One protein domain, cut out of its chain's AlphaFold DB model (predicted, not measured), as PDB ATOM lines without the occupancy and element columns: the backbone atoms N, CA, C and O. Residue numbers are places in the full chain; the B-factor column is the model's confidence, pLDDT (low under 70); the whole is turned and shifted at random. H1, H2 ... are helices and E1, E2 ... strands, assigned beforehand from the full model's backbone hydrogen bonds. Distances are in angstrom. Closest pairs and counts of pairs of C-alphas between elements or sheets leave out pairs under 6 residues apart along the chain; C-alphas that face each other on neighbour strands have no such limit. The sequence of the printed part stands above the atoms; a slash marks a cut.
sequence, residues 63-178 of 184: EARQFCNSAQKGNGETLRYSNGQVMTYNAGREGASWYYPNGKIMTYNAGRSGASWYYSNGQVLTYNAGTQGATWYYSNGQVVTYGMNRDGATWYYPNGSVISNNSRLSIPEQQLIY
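This is residues 63 to 178 of the 184 residues of an uncharacterized protein of Pseudanabaena sp. SR411 (UniProt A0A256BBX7). A long, narrow wall of short strands runs to and fro, hairpin after hairpin, with helices H1 and H2 over one face of its five-strand part. The wall is not one unbroken sheet: E1 to E5 form one part and E6 to E8 another, with the unnamed stretch of residues 130 to 142 between them. After E8, residues 168 to 172 fold back to bring H2 to the five-strand part. The printed part has 116 residues, with two named helices and eight named strands in the order H1, E1 to E8, H2; both sheets are antiparallel in chain order, and the class is mixed, with under half of the residues in named elements. The whole is compact by its radius of gyration of the C-alphas, 15.0 A, yet elongated, spanning 45 by 25 by 18 A.

H1, residues 63 to 73, is on the sheet of E1, residues 86 to 89, E2, 96 to 99, E3, 105 to 110, E4, 115 to 118, and E5, 124 to 129, a meander, each strand the antiparallel neighbour of the one before. H1 and this sheet make two layers, a helix on one face of a sheet. H1's height over the sheet is 9.6 A; it lies over E2 and runs along the strands, at 15 degrees to E2 on the local plane. The closest C-alphas of H1 and E1 are those of Ala 71 and Thr 88, 6.5 A apart. Residues 79 to 80 pair with residues 86 to 88 of E1, antiparallel. N 99 and O 87 of the hairpin E1 and E2 are 2.8 A apart, within hydrogen-bond range, as are N 106 and O 98 of E2 and E3, 2.8 A, N 118 and O 106 of E3 and E4, 2.9 A, and N 125 and O 117 of E4 and E5, 2.8 A. E6, residues 143 to 146, E7, 153 to 156, and E8, 162 to 167, form a second meander, with N 156 and O 144 at 2.9 A and N 163 and O 155 at 2.8 A. E5 and E6 are apart. H2, residues 173 to 177, is on the five-strand sheet, on the same face as H1, at a height of 8.9 A, over none of the strands, but only just, with 2 of its C-alphas falling on E5. The closest C-alphas of H2 and E5 are those of Ile 177 and Ala 129, 5.0 A apart. In H1 and H2 every O i to N i+4 pair is within hydrogen-bond range.

H1 begins at C-alpha 63 (-40.604, -39.805, 36.912) and is 15.6 A long. E3, E5 and E8 are 11.3, 11.2 and 11.4 A long; E8 ends at C-alpha 167 (-46.764, -59.528, 11.034). H2 ends at C-alpha 177 (-32.421, -51.193, 23.544).

The two C-alphas farthest apart, those of Gly 84 and Asn 166, are 46.3 A apart. The printed part has no cut. The links H1 to E1 and E5 to E6 are long, 12 and 13 residues. Mean pLDDT of the printed part is 81.0; residues 63 to 67, 168 to 176 and 178 are under 70.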
ATOM      1  N   GLU A  63     -41.920 -39.899  36.268       60.19
ATOM      2  CA  GLU A  63     -40.604 -39.805  36.912       60.19
ATOM      3  C   GLU A  63     -39.630 -40.831  36.308       60.19
ATOM      4  O   GLU A  63     -38.541 -40.478  35.860       60.19
ATOM      5  N   ALA A  64     -40.069 -42.085  36.156       57.62
ATOM      6  CA  ALA A  64     -39.284 -43.148  35.529       57.62
ATOM      7  C   ALA A  64     -38.774 -42.780  34.122       57.62
ATOM      8  O   ALA A  64     -37.596 -42.988  33.838       57.62
ATOM      9  N   ARG A  65     -39.613 -42.180  33.268       67.44
ATOM     10  CA  ARG A  65     -39.254 -41.772  31.899       67.44
ATOM     11  C   ARG A  65     -38.238 -40.627  31.875       67.44
ATOM     12  O   ARG A  65     -37.276 -40.685  31.110       67.44
ATOM     13  N   GLN A  66     -38.404 -39.611  32.724       67.69
ATOM     14  CA  GLN A  66     -37.431 -38.513  32.840       67.69
ATOM     15  C   GLN A  66     -36.060 -39.037  33.272       67.69
ATOM     16  O   GLN A  66     -35.039 -38.712  32.668       67.69
ATOM     17  N   PHE A  67     -36.048 -39.912  34.272       69.38
ATOM     18  CA  PHE A  67     -34.819 -40.465  34.822       69.38
ATOM     19  C   PHE A  67     -34.141 -41.467  33.889       69.38
ATOM     20  O   PHE A  67     -32.917 -41.463  33.795       69.38
ATOM     21  N   CYS A  68     -34.911 -42.246  33.130       70.19
ATOM     22  CA  CYS A  68     -34.409 -43.084  32.042       70.19
ATOM     23  C   CYS A  68     -33.605 -42.241  31.032       70.19
ATOM     24  O   CYS A  68     -32.471 -42.577  30.699       70.19
ATOM     25  N   ASN A  69     -34.126 -41.073  30.641       74.94
ATOM     26  CA  ASN A  69     -33.425 -40.144  29.752       74.94
ATOM     27  C   ASN A  69     -32.177 -39.520  30.399       74.94
ATOM     28  O   ASN A  69     -31.142 -39.389  29.744       74.94
ATOM     29  N   SER A  70     -32.237 -39.147  31.681       73.00
ATOM     30  CA  SER A  70     -31.065 -38.646  32.416       73.00
ATOM     31  C   SER A  70     -29.963 -39.703  32.514       73.00
ATOM     32  O   SER A  70     -28.796 -39.403  32.269       73.00
ATOM     33  N   ALA A  71     -30.331 -40.954  32.792       72.50
ATOM     34  CA  ALA A  71     -29.404 -42.075  32.863       72.50
ATOM     35  C   ALA A  71     -28.748 -42.395  31.509       72.50
ATOM     36  O   ALA A  71     -27.642 -42.924  31.507       72.50
ATOM     37  N   GLN A  72     -29.362 -42.037  30.373       73.56
ATOM     38  CA  GLN A  72     -28.756 -42.137  29.032       73.56
ATOM     39  C   GLN A  72     -27.809 -40.992  28.692       73.56
ATOM     40  O   GLN A  72     -26.825 -41.197  27.991       73.56
ATOM     41  N   LYS A  73     -28.143 -39.773  29.122       75.06
ATOM     42  CA  LYS A  73     -27.428 -38.547  28.737       75.06
ATOM     43  C   LYS A  73     -26.272 -38.195  29.688       75.06
ATOM     44  O   LYS A  73     -25.629 -37.169  29.478       75.06
ATOM     45  N   GLY A  74     -26.035 -39.002  30.723       71.62
ATOM     46  CA  GLY A  74     -24.965 -38.780  31.701       71.62
ATOM     47  C   GLY A  74     -23.548 -38.953  31.142       71.62
ATOM     48  O   GLY A  74     -23.352 -39.320  29.985       71.62
ATOM     49  N   ASN A  75     -22.538 -38.691  31.970       76.06
ATOM     50  CA  ASN A  75     -21.118 -38.693  31.587       76.06
ATOM     51  C   ASN A  75     -20.244 -39.666  32.413       76.06
ATOM     52  O   ASN A  75     -19.013 -39.587  32.436       76.06
ATOM     53  N   GLY A  76     -20.856 -40.662  33.044       71.94
ATOM     54  CA  GLY A  76     -20.205 -41.678  33.873       71.94
ATOM     55  C   GLY A  76     -20.379 -41.461  35.374       71.94
ATOM     56  O   GLY A  76     -19.860 -42.242  36.166       71.94
ATOM     57  N   GLU A  77     -21.116 -40.440  35.791       79.88
ATOM     58  CA  GLU A  77     -21.438 -40.194  37.190       79.88
ATOM     59  C   GLU A  77     -22.430 -41.214  37.772       79.88
ATOM     60  O   GLU A  77     -23.104 -41.971  37.067       79.88
ATOM     61  N   THR A  78     -22.517 -41.226  39.103       83.00
ATOM     62  CA  THR A  78     -23.600 -41.908  39.819       83.00
ATOM     63  C   THR A  78     -24.762 -40.943  39.983       83.00
ATOM     64  O   THR A  78     -24.618 -39.914  40.644       83.00
ATOM     65  N   LEU A  79     -25.922 -41.293  39.430       80.06
ATOM     66  CA  LEU A  79     -27.152 -40.526  39.616       80.06
ATOM     67  C   LEU A  79     -27.971 -41.122  40.759       80.06
ATOM     68  O   LEU A  79     -27.987 -42.338  40.972       80.06
ATOM     69  N   ARG A  80     -28.665 -40.257  41.499       81.56
ATOM     70  CA  ARG A  80     -29.500 -40.633  42.642       81.56
ATOM     71  C   ARG A  80     -30.846 -39.936  42.583       81.56
ATOM     72  O   ARG A  80     -30.949 -38.802  42.126       81.56
ATOM     73  N   TYR A  81     -31.849 -40.615  43.111       74.00
ATOM     74  CA  TYR A  81     -33.160 -40.054  43.386       74.00
ATOM     75  C   TYR A  81     -33.112 -39.061  44.554       74.00
ATOM     76  O   TYR A  81     -32.182 -39.066  45.369       74.00
ATOM     77  N   SER A  82     -34.149 -38.228  44.671       75.25
ATOM     78  CA  SER A  82     -34.316 -37.293  45.794       75.25
ATOM     79  C   SER A  82     -34.338 -38.012  47.149       75.25
ATOM     80  O   SER A  82     -33.765 -37.509  48.113       75.25
ATOM     81  N   ASN A  83     -34.899 -39.228  47.189       72.00
ATOM     82  CA  ASN A  83     -34.922 -40.117  48.355       72.00
ATOM     83  C   ASN A  83     -33.561 -40.783  48.677       72.00
ATOM     84  O   ASN A  83     -33.480 -41.603  49.589       72.00
ATOM     85  N   GLY A  84     -32.500 -40.472  47.926       75.44
ATOM     86  CA  GLY A  84     -31.141 -40.982  48.132       75.44
ATOM     87  C   GLY A  84     -30.833 -42.330  47.470       75.44
ATOM     88  O   GLY A  84     -29.651 -42.690  47.380       75.44
ATOM     89  N   GLN A  85     -31.842 -43.050  46.961       80.31
ATOM     90  CA  GLN A  85     -31.648 -44.299  46.217       80.31
ATOM     91  C   GLN A  85     -30.814 -44.061  44.961       80.31
ATOM     92  O   GLN A  85     -30.897 -43.008  44.325       80.31
ATOM     93  N   VAL A  86     -29.991 -45.043  44.601       82.44
ATOM     94  CA  VAL A  86     -29.205 -44.968  43.366       82.44
ATOM     95  C   VAL A  86     -30.128 -45.189  42.180       82.44
ATOM     96  O   VAL A  86     -30.914 -46.124  42.180       82.44
ATOM     97  N   MET A  87     -30.006 -44.328  41.177       82.75
ATOM     98  CA  MET A  87     -30.680 -44.467  39.890       82.75
ATOM     99  C   MET A  87     -29.811 -45.245  38.911       82.75
ATOM    100  O   MET A  87     -30.297 -46.144  38.241       82.75
ATOM    101  N   THR A  88     -28.524 -44.918  38.823       84.81
ATOM    102  CA  THR A  88     -27.560 -45.636  37.986       84.81
ATOM    103  C   THR A  88     -26.142 -45.382  38.472       84.81
ATOM    104  O   THR A  88     -25.836 -44.312  39.006       84.81
ATOM    105  N   TYR A  89     -25.274 -46.361  38.240       82.06
ATOM    106  CA  TYR A  89     -23.830 -46.181  38.266       82.06
ATOM    107  C   TYR A  89     -23.344 -46.069  36.820       82.06
ATOM    108  O   TYR A  89     -23.713 -46.898  35.989       82.06
ATOM    109  N   ASN A  90     -22.483 -45.091  36.534       80.38
ATOM    110  CA  ASN A  90     -21.956 -44.826  35.194       80.38
ATOM    111  C   ASN A  90     -23.029 -44.356  34.193       80.38
ATOM    112  O   ASN A  90     -23.180 -44.934  33.117       80.38
ATOM    113  N   ALA A  91     -23.776 -43.303  34.535       78.00
ATOM    114  CA  ALA A  91     -24.773 -42.714  33.639       78.00
ATOM    115  C   ALA A  91     -24.186 -42.402  32.247       78.00
ATOM    116  O   ALA A  91     -23.049 -41.962  32.125       78.00
ATOM    117  N   GLY A  92     -24.941 -42.679  31.188       74.44
ATOM    118  CA  GLY A  92     -24.541 -42.524  29.788       74.44
ATOM    119  C   GLY A  92     -23.467 -43.493  29.295       74.44
ATOM    120  O   GLY A  92     -23.040 -43.398  28.144       74.44
ATOM    121  N   ARG A  93     -23.029 -44.451  30.121       80.00
ATOM    122  CA  ARG A  93     -22.139 -45.535  29.692       80.00
ATOM    123  C   ARG A  93     -22.944 -46.771  29.311       80.00
ATOM    124  O   ARG A  93     -23.850 -47.200  30.024       80.00
ATOM    125  N   GLU A  94     -22.557 -47.375  28.197       86.06
ATOM    126  CA  GLU A  94     -23.096 -48.653  27.753       86.06
ATOM    127  C   GLU A  94     -22.735 -49.769  28.746       86.06
ATOM    128  O   GLU A  94     -21.586 -49.913  29.171       86.06
ATOM    129  N   GLY A  95     -23.710 -50.600  29.098       86.19
ATOM    130  CA  GLY A  95     -23.565 -51.630  30.121       86.19
ATOM    131  C   GLY A  95     -23.989 -51.182  31.524       86.19
ATOM    132  O   GLY A  95     -23.918 -51.984  32.454       86.19
ATOM    133  N   ALA A  96     -24.431 -49.933  31.706       86.44
ATOM    134  CA  ALA A  96     -24.895 -49.446  33.002       86.44
ATOM    135  C   ALA A  96     -26.113 -50.234  33.519       86.44
ATOM    136  O   ALA A  96     -26.864 -50.848  32.759       86.44
ATOM    137  N   SER A  97     -26.303 -50.218  34.837       91.25
ATOM    138  CA  SER A  97     -27.485 -50.789  35.491       91.25
ATOM    139  C   SER A  97     -28.332 -49.666  36.051       91.25
ATOM    140  O   SER A  97     -27.795 -48.802  36.750       91.25
ATOM    141  N   TRP A  98     -29.623 -49.665  35.733       88.50
ATOM    142  CA  TRP A  98     -30.543 -48.624  36.186       88.50
ATOM    143  C   TRP A  98     -31.578 -49.205  37.129       88.50
ATOM    144  O   TRP A  98     -31.989 -50.355  36.979       88.50
ATOM    145  N   TYR A  99     -32.015 -48.393  38.078       85.88
ATOM    146  CA  TYR A  99     -32.901 -48.772  39.165       85.88
ATOM    147  C   TYR A  99     -34.053 -47.784  39.252       85.88
ATOM    148  O   TYR A  99     -33.898 -46.629  38.880       85.88
ATOM    149  N   TYR A 100     -35.182 -48.241  39.772       83.94
ATOM    150  CA  TYR A 100     -36.342 -47.433  40.119       83.94
ATOM    151  C   TYR A 100     -36.163 -46.706  41.462       83.94
ATOM    152  O   TYR A 100     -35.343 -47.126  42.284       83.94
ATOM    153  N   PRO A 101     -37.002 -45.694  41.775       80.62
ATOM    154  CA  PRO A 101     -36.969 -45.011  43.073       80.62
ATOM    155  C   PRO A 101     -37.202 -45.938  44.272       80.62
ATOM    156  O   PRO A 101     -36.778 -45.630  45.384       80.62
ATOM    157  N   ASN A 102     -37.881 -47.069  44.051       81.50
ATOM    158  CA  ASN A 102     -38.124 -48.105  45.056       81.50
ATOM    159  C   ASN A 102     -36.940 -49.085  45.223       81.50
ATOM    160  O   ASN A 102     -37.060 -50.058  45.964       81.50
ATOM    161  N   GLY A 103     -35.823 -48.859  44.525       86.25
ATOM    162  CA  GLY A 103     -34.611 -49.678  44.572       86.25
ATOM    163  C   GLY A 103     -34.647 -50.943  43.710       86.25
ATOM    164  O   GLY A 103     -33.636 -51.639  43.621       86.25
ATOM    165  N   LYS A 104     -35.771 -51.266  43.055       90.50
ATOM    166  CA  LYS A 104     -35.834 -52.402  42.125       90.50
ATOM    167  C   LYS A 104     -35.065 -52.096  40.850       90.50
ATOM    168  O   LYS A 104     -35.008 -50.952  40.408       90.50
ATOM    169  N   ILE A 105     -34.497 -53.130  40.243       92.62
ATOM    170  CA  ILE A 105     -33.806 -52.994  38.964       92.62
ATOM    171  C   ILE A 105     -34.802 -52.629  37.855       92.62
ATOM    172  O   ILE A 105     -35.889 -53.193  37.777       92.62
ATOM    173  N   MET A 106     -34.414 -51.681  37.009       90.25
ATOM    174  CA  MET A 106     -35.097 -51.318  35.768       90.25
ATOM    175  C   MET A 106     -34.426 -51.994  34.575       90.25
ATOM    176  O   MET A 106     -35.103 -52.581  33.737       90.25
ATOM    177  N   THR A 107     -33.093 -51.953  34.499       91.81
ATOM    178  CA  THR A 107     -32.350 -52.638  33.439       91.81
ATOM    179  C   THR A 107     -30.956 -53.065  33.870       91.81
ATOM    180  O   THR A 107     -30.295 -52.379  34.653       91.81
ATOM    181  N   TYR A 108     -30.509 -54.187  33.307       90.69
ATOM    182  CA  TYR A 108     -29.106 -54.581  33.276       90.69
ATOM    183  C   TYR A 108     -28.563 -54.423  31.863       90.69
ATOM    184  O   TYR A 108     -29.213 -54.822  30.895       90.69
ATOM    185  N   ASN A 109     -27.322 -53.949  31.774       90.81
ATOM    186  CA  ASN A 109     -26.608 -53.739  30.521       90.81
ATOM    187  C   ASN A 109     -27.269 -52.704  29.596       90.81
ATOM    188  O   ASN A 109     -27.317 -52.902  28.383       90.81
ATOM    189  N   ALA A 110     -27.754 -51.593  30.155       86.62
ATOM    190  CA  ALA A 110     -28.381 -50.513  29.400       86.62
ATOM    191  C   ALA A 110     -27.520 -50.099  28.195       86.62
ATOM    192  O   ALA A 110     -26.303 -49.948  28.316       86.62
ATOM    193  N   GLY A 111     -28.139 -49.932  27.028       81.88
ATOM    194  CA  GLY A 111     -27.421 -49.593  25.798       81.88
ATOM    195  C   GLY A 111     -26.867 -50.772  25.008       81.88
ATOM    196  O   GLY A 111     -26.455 -50.562  23.873       81.88
ATOM    197  N   ARG A 112     -26.900 -51.996  25.551       87.31
ATOM    198  CA  ARG A 112     -26.453 -53.203  24.843       87.31
ATOM    199  C   ARG A 112     -27.620 -53.952  24.218       87.31
ATOM    200  O   ARG A 112     -28.667 -54.128  24.841       87.31
ATOM    201  N   SER A 113     -27.394 -54.488  23.023       88.06
ATOM    202  CA  SER A 113     -28.243 -55.553  22.489       88.06
ATOM    203  C   SER A 113     -28.159 -56.768  23.426       88.06
ATOM    204  O   SER A 113     -27.077 -57.140  23.880       88.06
ATOM    205  N   GLY A 114     -29.302 -57.350  23.778       88.38
ATOM    206  CA  GLY A 114     -29.414 -58.381  24.812       88.38
ATOM    207  C   GLY A 114     -29.630 -57.843  26.230       88.38
ATOM    208  O   GLY A 114     -29.575 -58.617  27.182       88.38
ATOM    209  N   ALA A 115     -29.864 -56.537  26.408       91.19
ATOM    210  CA  ALA A 115     -30.196 -55.979  27.716       91.19
ATOM    211  C   ALA A 115     -31.508 -56.562  28.266       91.19
ATOM    212  O   ALA A 115     -32.464 -56.828  27.529       91.19
ATOM    213  N   SER A 116     -31.569 -56.714  29.586       93.62
ATOM    214  CA  SER A 116     -32.794 -57.108  30.278       93.62
ATOM    215  C   SER A 116     -33.474 -55.879  30.855       93.62
ATOM    216  O   SER A 116     -32.809 -55.047  31.468       93.62
ATOM    217  N   TRP A 117     -34.787 -55.790  30.690       90.94
ATOM    218  CA  TRP A 117     -35.620 -54.710  31.197       90.94
ATOM    219  C   TRP A 117     -36.755 -55.261  32.044       90.94
ATOM    220  O   TRP A 117     -37.306 -56.328  31.762       90.94
ATOM    221  N   TYR A 118     -37.110 -54.500  33.067       91.19
ATOM    222  CA  TYR A 118     -38.083 -54.862  34.082       91.19
ATOM    223  C   TYR A 118     -39.001 -53.679  34.349       91.19
ATOM    224  O   TYR A 118     -38.591 -52.529  34.216       91.19
ATOM    225  N   TYR A 119     -40.223 -53.992  34.753       86.19
ATOM    226  CA  TYR A 119     -41.212 -53.064  35.270       86.19
ATOM    227  C   TYR A 119     -40.934 -52.694  36.727       86.19
ATOM    228  O   TYR A 119     -40.232 -53.405  37.454       86.19
ATOM    229  N   SER A 120     -41.557 -51.615  37.201       85.19
ATOM    230  CA  SER A 120     -41.375 -51.095  38.563       85.19
ATOM    231  C   SER A 120     -41.873 -52.065  39.638       85.19
ATOM    232  O   SER A 120     -41.394 -52.064  40.778       85.19
ATOM    233  N   ASN A 121     -42.804 -52.946  39.266       84.38
ATOM    234  CA  ASN A 121     -43.289 -54.043  40.092       84.38
ATOM    235  C   ASN A 121     -42.309 -55.238  40.148       84.38
ATOM    236  O   ASN A 121     -42.443 -56.084  41.035       84.38
ATOM    237  N   GLY A 122     -41.267 -55.260  39.313       89.56
ATOM    238  CA  GLY A 122     -40.263 -56.320  39.203       89.56
ATOM    239  C   GLY A 122     -40.590 -57.396  38.164       89.56
ATOM    240  O   GLY A 122     -39.802 -58.324  37.998       89.56
ATOM    241  N   GLN A 123     -41.725 -57.299  37.465       90.12
ATOM    242  CA  GLN A 123     -42.029 -58.183  36.343       90.12
ATOM    243  C   GLN A 123     -41.136 -57.848  35.151       90.12
ATOM    244  O   GLN A 123     -40.668 -56.726  34.985       90.12
ATOM    245  N   VAL A 124     -40.866 -58.848  34.325       93.75
ATOM    246  CA  VAL A 124     -39.983 -58.708  33.166       93.75
ATOM    247  C   VAL A 124     -40.709 -57.944  32.068       93.75
ATOM    248  O   VAL A 124     -41.854 -58.260  31.771       93.75
ATOM    249  N   LEU A 125     -40.026 -56.991  31.440       89.00
ATOM    250  CA  LEU A 125     -40.443 -56.362  30.184       89.00
ATOM    251  C   LEU A 125     -39.871 -57.143  28.995       89.00
ATOM    252  O   LEU A 125     -40.594 -57.515  28.076       89.00
ATOM    253  N   THR A 126     -38.566 -57.429  29.024       91.94
ATOM    254  CA  THR A 126     -37.879 -58.307  28.065       91.94
ATOM    255  C   THR A 126     -36.516 -58.732  28.613       91.94
ATOM    256  O   THR A 126     -35.910 -58.005  29.393       91.94
ATOM    257  N   TYR A 127     -36.001 -59.887  28.190       92.50
ATOM    258  CA  TYR A 127     -34.640 -60.325  28.535       92.50
ATOM    259  C   TYR A 127     -33.599 -60.010  27.464       92.50
ATOM    260  O   TYR A 127     -32.412 -60.036  27.764       92.50
ATOM    261  N   ASN A 128     -34.030 -59.745  26.228       90.44
ATOM    262  CA  ASN A 128     -33.135 -59.639  25.079       90.44
ATOM    263  C   ASN A 128     -33.465 -58.400  24.235       90.44
ATOM    264  O   ASN A 128     -33.671 -58.496  23.023       90.44
ATOM    265  N   ALA A 129     -33.553 -57.235  24.876       87.19
ATOM    266  CA  ALA A 129     -33.809 -55.962  24.208       87.19
ATOM    267  C   ALA A 129     -32.838 -55.719  23.044       87.19
ATOM    268  O   ALA A 129     -31.660 -56.053  23.131       87.19
ATOM    269  N   GLY A 130     -33.333 -55.167  21.937       82.38
ATOM    270  CA  GLY A 130     -32.540 -54.939  20.723       82.38
ATOM    271  C   GLY A 130     -32.272 -56.181  19.866       82.38
ATOM    272  O   GLY A 130     -31.943 -56.045  18.693       82.38
ATOM    273  N   THR A 131     -32.486 -57.396  20.382       87.81
ATOM    274  CA  THR A 131     -32.213 -58.621  19.615       87.81
ATOM    275  C   THR A 131     -33.381 -59.031  18.719       87.81
ATOM    276  O   THR A 131     -34.561 -58.898  19.064       87.81
ATOM    277  N   GLN A 132     -33.054 -59.603  17.559       87.25
ATOM    278  CA  GLN A 132     -34.054 -60.145  16.652       87.25
ATOM    279  C   GLN A 132     -34.683 -61.428  17.215       87.25
ATOM    280  O   GLN A 132     -34.037 -62.467  17.384       87.25
ATOM    281  N   GLY A 133     -35.997 -61.402  17.387       87.06
ATOM    282  CA  GLY A 133     -36.778 -62.494  17.950       87.06
ATOM    283  C   GLY A 133     -37.085 -62.330  19.433       87.06
ATOM    284  O   GLY A 133     -37.648 -63.249  20.024       87.06
ATOM    285  N   ALA A 134     -36.729 -61.191  20.036       88.50
ATOM    286  CA  ALA A 134     -37.014 -60.920  21.435       88.50
ATOM    287  C   ALA A 134     -38.510 -61.075  21.747       88.50
ATOM    288  O   ALA A 134     -39.378 -60.721  20.944       88.50
ATOM    289  N   THR A 135     -38.795 -61.594  22.939       91.31
ATOM    290  CA  THR A 135     -40.148 -61.616  23.501       91.31
ATOM    291  C   THR A 135     -40.310 -60.415  24.416       91.31
ATOM    292  O   THR A 135     -39.400 -60.095  25.188       91.31
ATOM    293  N   TRP A 136     -41.454 -59.753  24.305       88.88
ATOM    294  CA  TRP A 136     -41.830 -58.630  25.156       88.88
ATOM    295  C   TRP A 136     -43.079 -58.990  25.936       88.88
ATOM    296  O   TRP A 136     -43.937 -59.715  25.428       88.88
ATOM    297  N   TYR A 137     -43.178 -58.473  27.149       85.31
ATOM    298  CA  TYR A 137     -44.256 -58.764  28.080       85.31
ATOM    299  C   TYR A 137     -44.891 -57.469  28.558       85.31
ATOM    300  O   TYR A 137     -44.234 -56.438  28.605       85.31
ATOM    301  N   TYR A 138     -46.166 -57.545  28.909       84.88
ATOM    302  CA  TYR A 138     -46.894 -56.520  29.632       84.88
ATOM    303  C   TYR A 138     -46.507 -56.550  31.108       84.88
ATOM    304  O   TYR A 138     -46.029 -57.564  31.622       84.88
ATOM    305  N   SER A 139     -46.817 -55.473  31.829       84.31
ATOM    306  CA  SER A 139     -46.545 -55.378  33.265       84.31
ATOM    307  C   SER A 139     -47.315 -56.386  34.101       84.31
ATOM    308  O   SER A 139     -46.916 -56.608  35.230       84.31
ATOM    309  N   ASN A 140     -48.359 -57.026  33.559       82.12
ATOM    310  CA  ASN A 140     -49.080 -58.141  34.181       82.12
ATOM    311  C   ASN A 140     -48.457 -59.523  33.883       82.12
ATOM    312  O   ASN A 140     -48.954 -60.538  34.369       82.12
ATOM    313  N   GLY A 141     -47.377 -59.582  33.098       87.88
ATOM    314  CA  GLY A 141     -46.663 -60.801  32.717       87.88
ATOM    315  C   GLY A 141     -47.195 -61.503  31.466       87.88
ATOM    316  O   GLY A 141     -46.605 -62.496  31.041       87.88
ATOM    317  N   GLN A 142     -48.276 -61.019  30.852       87.00
ATOM    318  CA  GLN A 142     -48.729 -61.553  29.570       87.00
ATOM    319  C   GLN A 142     -47.811 -61.122  28.428       87.00
ATOM    320  O   GLN A 142     -47.172 -60.079  28.491       87.00
ATOM    321  N   VAL A 143     -47.741 -61.921  27.368       89.19
ATOM    322  CA  VAL A 143     -46.897 -61.622  26.205       89.19
ATOM    323  C   VAL A 143     -47.496 -60.455  25.420       89.19
ATOM    324  O   VAL A 143     -48.686 -60.456  25.139       89.19
ATOM    325  N   VAL A 144     -46.665 -59.485  25.044       86.44
ATOM    326  CA  VAL A 144     -46.973 -58.434  24.059       86.44
ATOM    327  C   VAL A 144     -46.704 -58.966  22.662       86.44
ATOM    328  O   VAL A 144     -47.557 -58.904  21.780       86.44
ATOM    329  N   THR A 145     -45.496 -59.489  22.451       84.19
ATOM    330  CA  THR A 145     -45.092 -60.045  21.166       84.19
ATOM    331  C   THR A 145     -44.092 -61.174  21.327       84.19
ATOM    332  O   THR A 145     -43.233 -61.143  22.212       84.19
ATOM    333  N   TYR A 146     -44.208 -62.153  20.437       87.31
ATOM    334  CA  TYR A 146     -43.203 -63.179  20.214       87.31
ATOM    335  C   TYR A 146     -42.558 -62.952  18.850       87.31
ATOM    336  O   TYR A 146     -43.252 -62.834  17.838       87.31
ATOM    337  N   GLY A 147     -41.226 -62.929  18.818       83.88
ATOM    338  CA  GLY A 147     -40.493 -62.789  17.567       83.88
ATOM    339  C   GLY A 147     -40.300 -61.339  17.111       83.88
ATOM    340  O   GLY A 147     -40.344 -61.094  15.911       83.88
ATOM    341  N   MET A 148     -40.080 -60.380  18.020       81.44
ATOM    342  CA  MET A 148     -39.849 -58.968  17.666       81.44
ATOM    343  C   MET A 148     -38.822 -58.824  16.525       81.44
ATOM    344  O   MET A 148     -37.773 -59.468  16.558       81.44
ATOM    345  N   ASN A 149     -39.100 -57.980  15.527       75.88
ATOM    346  CA  ASN A 149     -38.260 -57.784  14.334       75.88
ATOM    347  C   ASN A 149     -38.000 -59.050  13.485       75.88
ATOM    348  O   ASN A 149     -37.093 -59.056  12.645       75.88
ATOM    349  N   ARG A 150     -38.762 -60.135  13.670       81.44
ATOM    350  CA  ARG A 150     -38.793 -61.270  12.737       81.44
ATOM    351  C   ARG A 150     -40.015 -61.185  11.839       81.44
ATOM    352  O   ARG A 150     -41.096 -60.799  12.276       81.44
ATOM    353  N   ASP A 151     -39.836 -61.630  10.601       83.06
ATOM    354  CA  ASP A 151     -40.967 -62.024   9.773       83.06
ATOM    355  C   ASP A 151     -41.699 -63.154  10.507       83.06
ATOM    356  O   ASP A 151     -41.065 -64.107  10.970       83.06
ATOM    357  N   GLY A 152     -43.015 -63.034  10.666       81.19
ATOM    358  CA  GLY A 152     -43.775 -64.026  11.423       81.19
ATOM    359  C   GLY A 152     -44.185 -63.610  12.831       81.19
ATOM    360  O   GLY A 152     -44.808 -64.417  13.516       81.19
ATOM    361  N   ALA A 153     -43.863 -62.393  13.280       82.56
ATOM    362  CA  ALA A 153     -44.139 -61.974  14.650       82.56
ATOM    363  C   ALA A 153     -45.638 -62.043  14.987       82.56
ATOM    364  O   ALA A 153     -46.503 -61.693  14.173       82.56
ATOM    365  N   THR A 154     -45.948 -62.466  16.212       82.00
ATOM    366  CA  THR A 154     -47.319 -62.482  16.735       82.00
ATOM    367  C   THR A 154     -47.449 -61.454  17.844       82.00
ATOM    368  O   THR A 154     -46.629 -61.430  18.754       82.00
ATOM    369  N   TRP A 155     -48.494 -60.638  17.773       81.81
ATOM    370  CA  TRP A 155     -48.803 -59.575  18.720       81.81
ATOM    371  C   TRP A 155     -50.093 -59.896  19.454       81.81
ATOM    372  O   TRP A 155     -51.043 -60.396  18.847       81.81
ATOM    373  N   TYR A 156     -50.139 -59.573  20.737       78.94
ATOM    374  CA  TYR A 156     -51.236 -59.913  21.631       78.94
ATOM    375  C   TYR A 156     -51.677 -58.684  22.415       78.94
ATOM    376  O   TYR A 156     -50.877 -57.797  22.682       78.94
ATOM    377  N   TYR A 157     -52.952 -58.647  22.784       80.81
ATOM    378  CA  TYR A 157     -53.501 -57.692  23.736       80.81
ATOM    379  C   TYR A 157     -53.115 -58.072  25.179       80.81
ATOM    380  O   TYR A 157     -52.789 -59.232  25.437       80.81
ATOM    381  N   PRO A 158     -53.259 -57.157  26.163       78.50
ATOM    382  CA  PRO A 158     -52.988 -57.441  27.580       78.50
ATOM    383  C   PRO A 158     -53.902 -58.476  28.248       78.50
ATOM    384  O   PRO A 158     -53.753 -58.715  29.445       78.50
ATOM    385  N   ASN A 159     -54.893 -59.006  27.524       80.38
ATOM    386  CA  ASN A 159     -55.754 -60.114  27.944       80.38
ATOM    387  C   ASN A 159     -55.395 -61.440  27.237       80.38
ATOM    388  O   ASN A 159     -56.063 -62.448  27.460       80.38
ATOM    389  N   GLY A 160     -54.368 -61.434  26.381       83.44
ATOM    390  CA  GLY A 160     -53.831 -62.599  25.690       83.44
ATOM    391  C   GLY A 160     -54.491 -62.896  24.348       83.44
ATOM    392  O   GLY A 160     -54.080 -63.842  23.676       83.44
ATOM    393  N   SER A 161     -55.490 -62.120  23.919       78.62
ATOM    394  CA  SER A 161     -56.061 -62.302  22.585       78.62
ATOM    395  C   SER A 161     -55.104 -61.795  21.505       78.62
ATOM    396  O   SER A 161     -54.368 -60.828  21.696       78.62
ATOM    397  N   VAL A 162     -55.088 -62.470  20.356       82.62
ATOM    398  CA  VAL A 162     -54.183 -62.135  19.249       82.62
ATOM    399  C   VAL A 162     -54.640 -60.838  18.577       82.62
ATOM    400  O   VAL A 162     -55.776 -60.735  18.119       82.62
ATOM    401  N   ILE A 163     -53.733 -59.867  18.478       81.56
ATOM    402  CA  ILE A 163     -53.887 -58.654  17.662       81.56
ATOM    403  C   ILE A 163     -53.587 -58.989  16.205       81.56
ATOM    404  O   ILE A 163     -54.346 -58.662  15.296       81.56
ATOM    405  N   SER A 164     -52.434 -59.613  15.976       79.75
ATOM    406  CA  SER A 164     -51.943 -59.935  14.645       79.75
ATOM    407  C   SER A 164     -51.027 -61.141  14.717       79.75
ATOM    408  O   SER A 164     -50.254 -61.284  15.661       79.75
ATOM    409  N   ASN A 165     -51.105 -61.994  13.706       82.94
ATOM    410  CA  ASN A 165     -50.198 -63.111  13.517       82.94
ATOM    411  C   ASN A 165     -49.489 -62.944  12.173       82.94
ATOM    412  O   ASN A 165     -50.081 -62.430  11.223       82.94
ATOM    413  N   ASN A 166     -48.240 -63.394  12.099       78.94
ATOM    414  CA  ASN A 166     -47.399 -63.314  10.916       78.94
ATOM    415  C   ASN A 166     -47.148 -61.872  10.435       78.94
ATOM    416  O   ASN A 166     -47.119 -61.598   9.235       78.94
ATOM    417  N   SER A 167     -47.006 -60.928  11.370       72.69
ATOM    418  CA  SER A 167     -46.764 -59.528  11.034       72.69
ATOM    419  C   SER A 167     -45.277 -59.256  10.787       72.69
ATOM    420  O   SER A 167     -44.396 -59.951  11.293       72.69
ATOM    421  N   ARG A 168     -45.003 -58.219   9.987       65.56
ATOM    422  CA  ARG A 168     -43.653 -57.721   9.679       65.56
ATOM    423  C   ARG A 168     -43.430 -56.346  10.302       65.56
ATOM    424  O   ARG A 168     -43.070 -55.390   9.617       65.56
ATOM    425  N   LEU A 169     -43.744 -56.214  11.590       65.75
ATOM    426  CA  LEU A 169     -43.462 -54.969  12.296       65.75
ATOM    427  C   LEU A 169     -41.971 -54.916  12.635       65.75
ATOM    428  O   LEU A 169     -41.473 -55.752  13.390       65.75
ATOM    429  N   SER A 170     -41.289 -53.920  12.077       62.53
ATOM    430  CA  SER A 170     -39.887 -53.634  12.366       62.53
ATOM    431  C   SER A 170     -39.790 -52.362  13.201       62.53
ATOM    432  O   SER A 170     -40.160 -51.285  12.734       62.53
ATOM    433  N   ILE A 171     -39.279 -52.489  14.422       66.62
ATOM    434  CA  ILE A 171     -38.960 -51.383  15.324       66.62
ATOM    435  C   ILE A 171     -37.435 -51.187  15.318       66.62
ATOM    436  O   ILE A 171     -36.704 -52.176  15.449       66.62
ATOM    437  N   PRO A 172     -36.926 -49.950  15.167       65.94
ATOM    438  CA  PRO A 172     -35.495 -49.667  15.233       65.94
ATOM    439  C   PRO A 172     -34.842 -50.238  16.497       65.94
ATOM    440  O   PRO A 172     -35.351 -50.058  17.602       65.94
ATOM    441  N   GLU A 173     -33.679 -50.875  16.347       58.66
ATOM    442  CA  GLU A 173     -32.955 -51.496  17.466       58.66
ATOM    443  C   GLU A 173     -32.685 -50.499  18.604       58.66
ATOM    444  O   GLU A 173     -32.870 -50.842  19.769       58.66
ATOM    445  N   GLN A 174     -32.360 -49.241  18.286       64.31
ATOM    446  CA  GLN A 174     -32.121 -48.210  19.304       64.31
ATOM    447  C   GLN A 174     -33.341 -47.958  20.204       64.31
ATOM    448  O   GLN A 174     -33.173 -47.747  21.402       64.31
ATOM    449  N   GLN A 175     -34.561 -48.026  19.657       64.81
ATOM    450  CA  GLN A 175     -35.796 -47.874  20.440       64.81
ATOM    451  C   GLN A 175     -36.072 -49.099  21.319       64.81
ATOM    452  O   GLN A 175     -36.688 -48.982  22.375       64.81
ATOM    453  N   LEU A 176     -35.596 -50.275  20.905       65.38
ATOM    454  CA  LEU A 176     -35.760 -51.519  21.652       65.38
ATOM    455  C   LEU A 176     -34.721 -51.676  22.759       65.38
ATOM    456  O   LEU A 176     -35.045 -52.230  23.802       65.38
ATOM    457  N   ILE A 177     -33.491 -51.203  22.540       71.38
ATOM    458  CA  ILE A 177     -32.421 -51.193  23.544       71.38
ATOM    459  C   ILE A 177     -32.760 -50.236  24.687       71.38
ATOM    460  O   ILE A 177     -32.403 -50.518  25.828       71.38
ATOM    461  N   TYR A 178     -33.465 -49.143  24.388       68.56
ATOM    462  CA  TYR A 178     -33.867 -48.117  25.345       68.56
ATOM    463  C   TYR A 178     -35.381 -47.876  25.329       68.56
ATOM    464  O   TYR A 178     -35.843 -46.828  24.871       68.56
TER     465      TYR A 178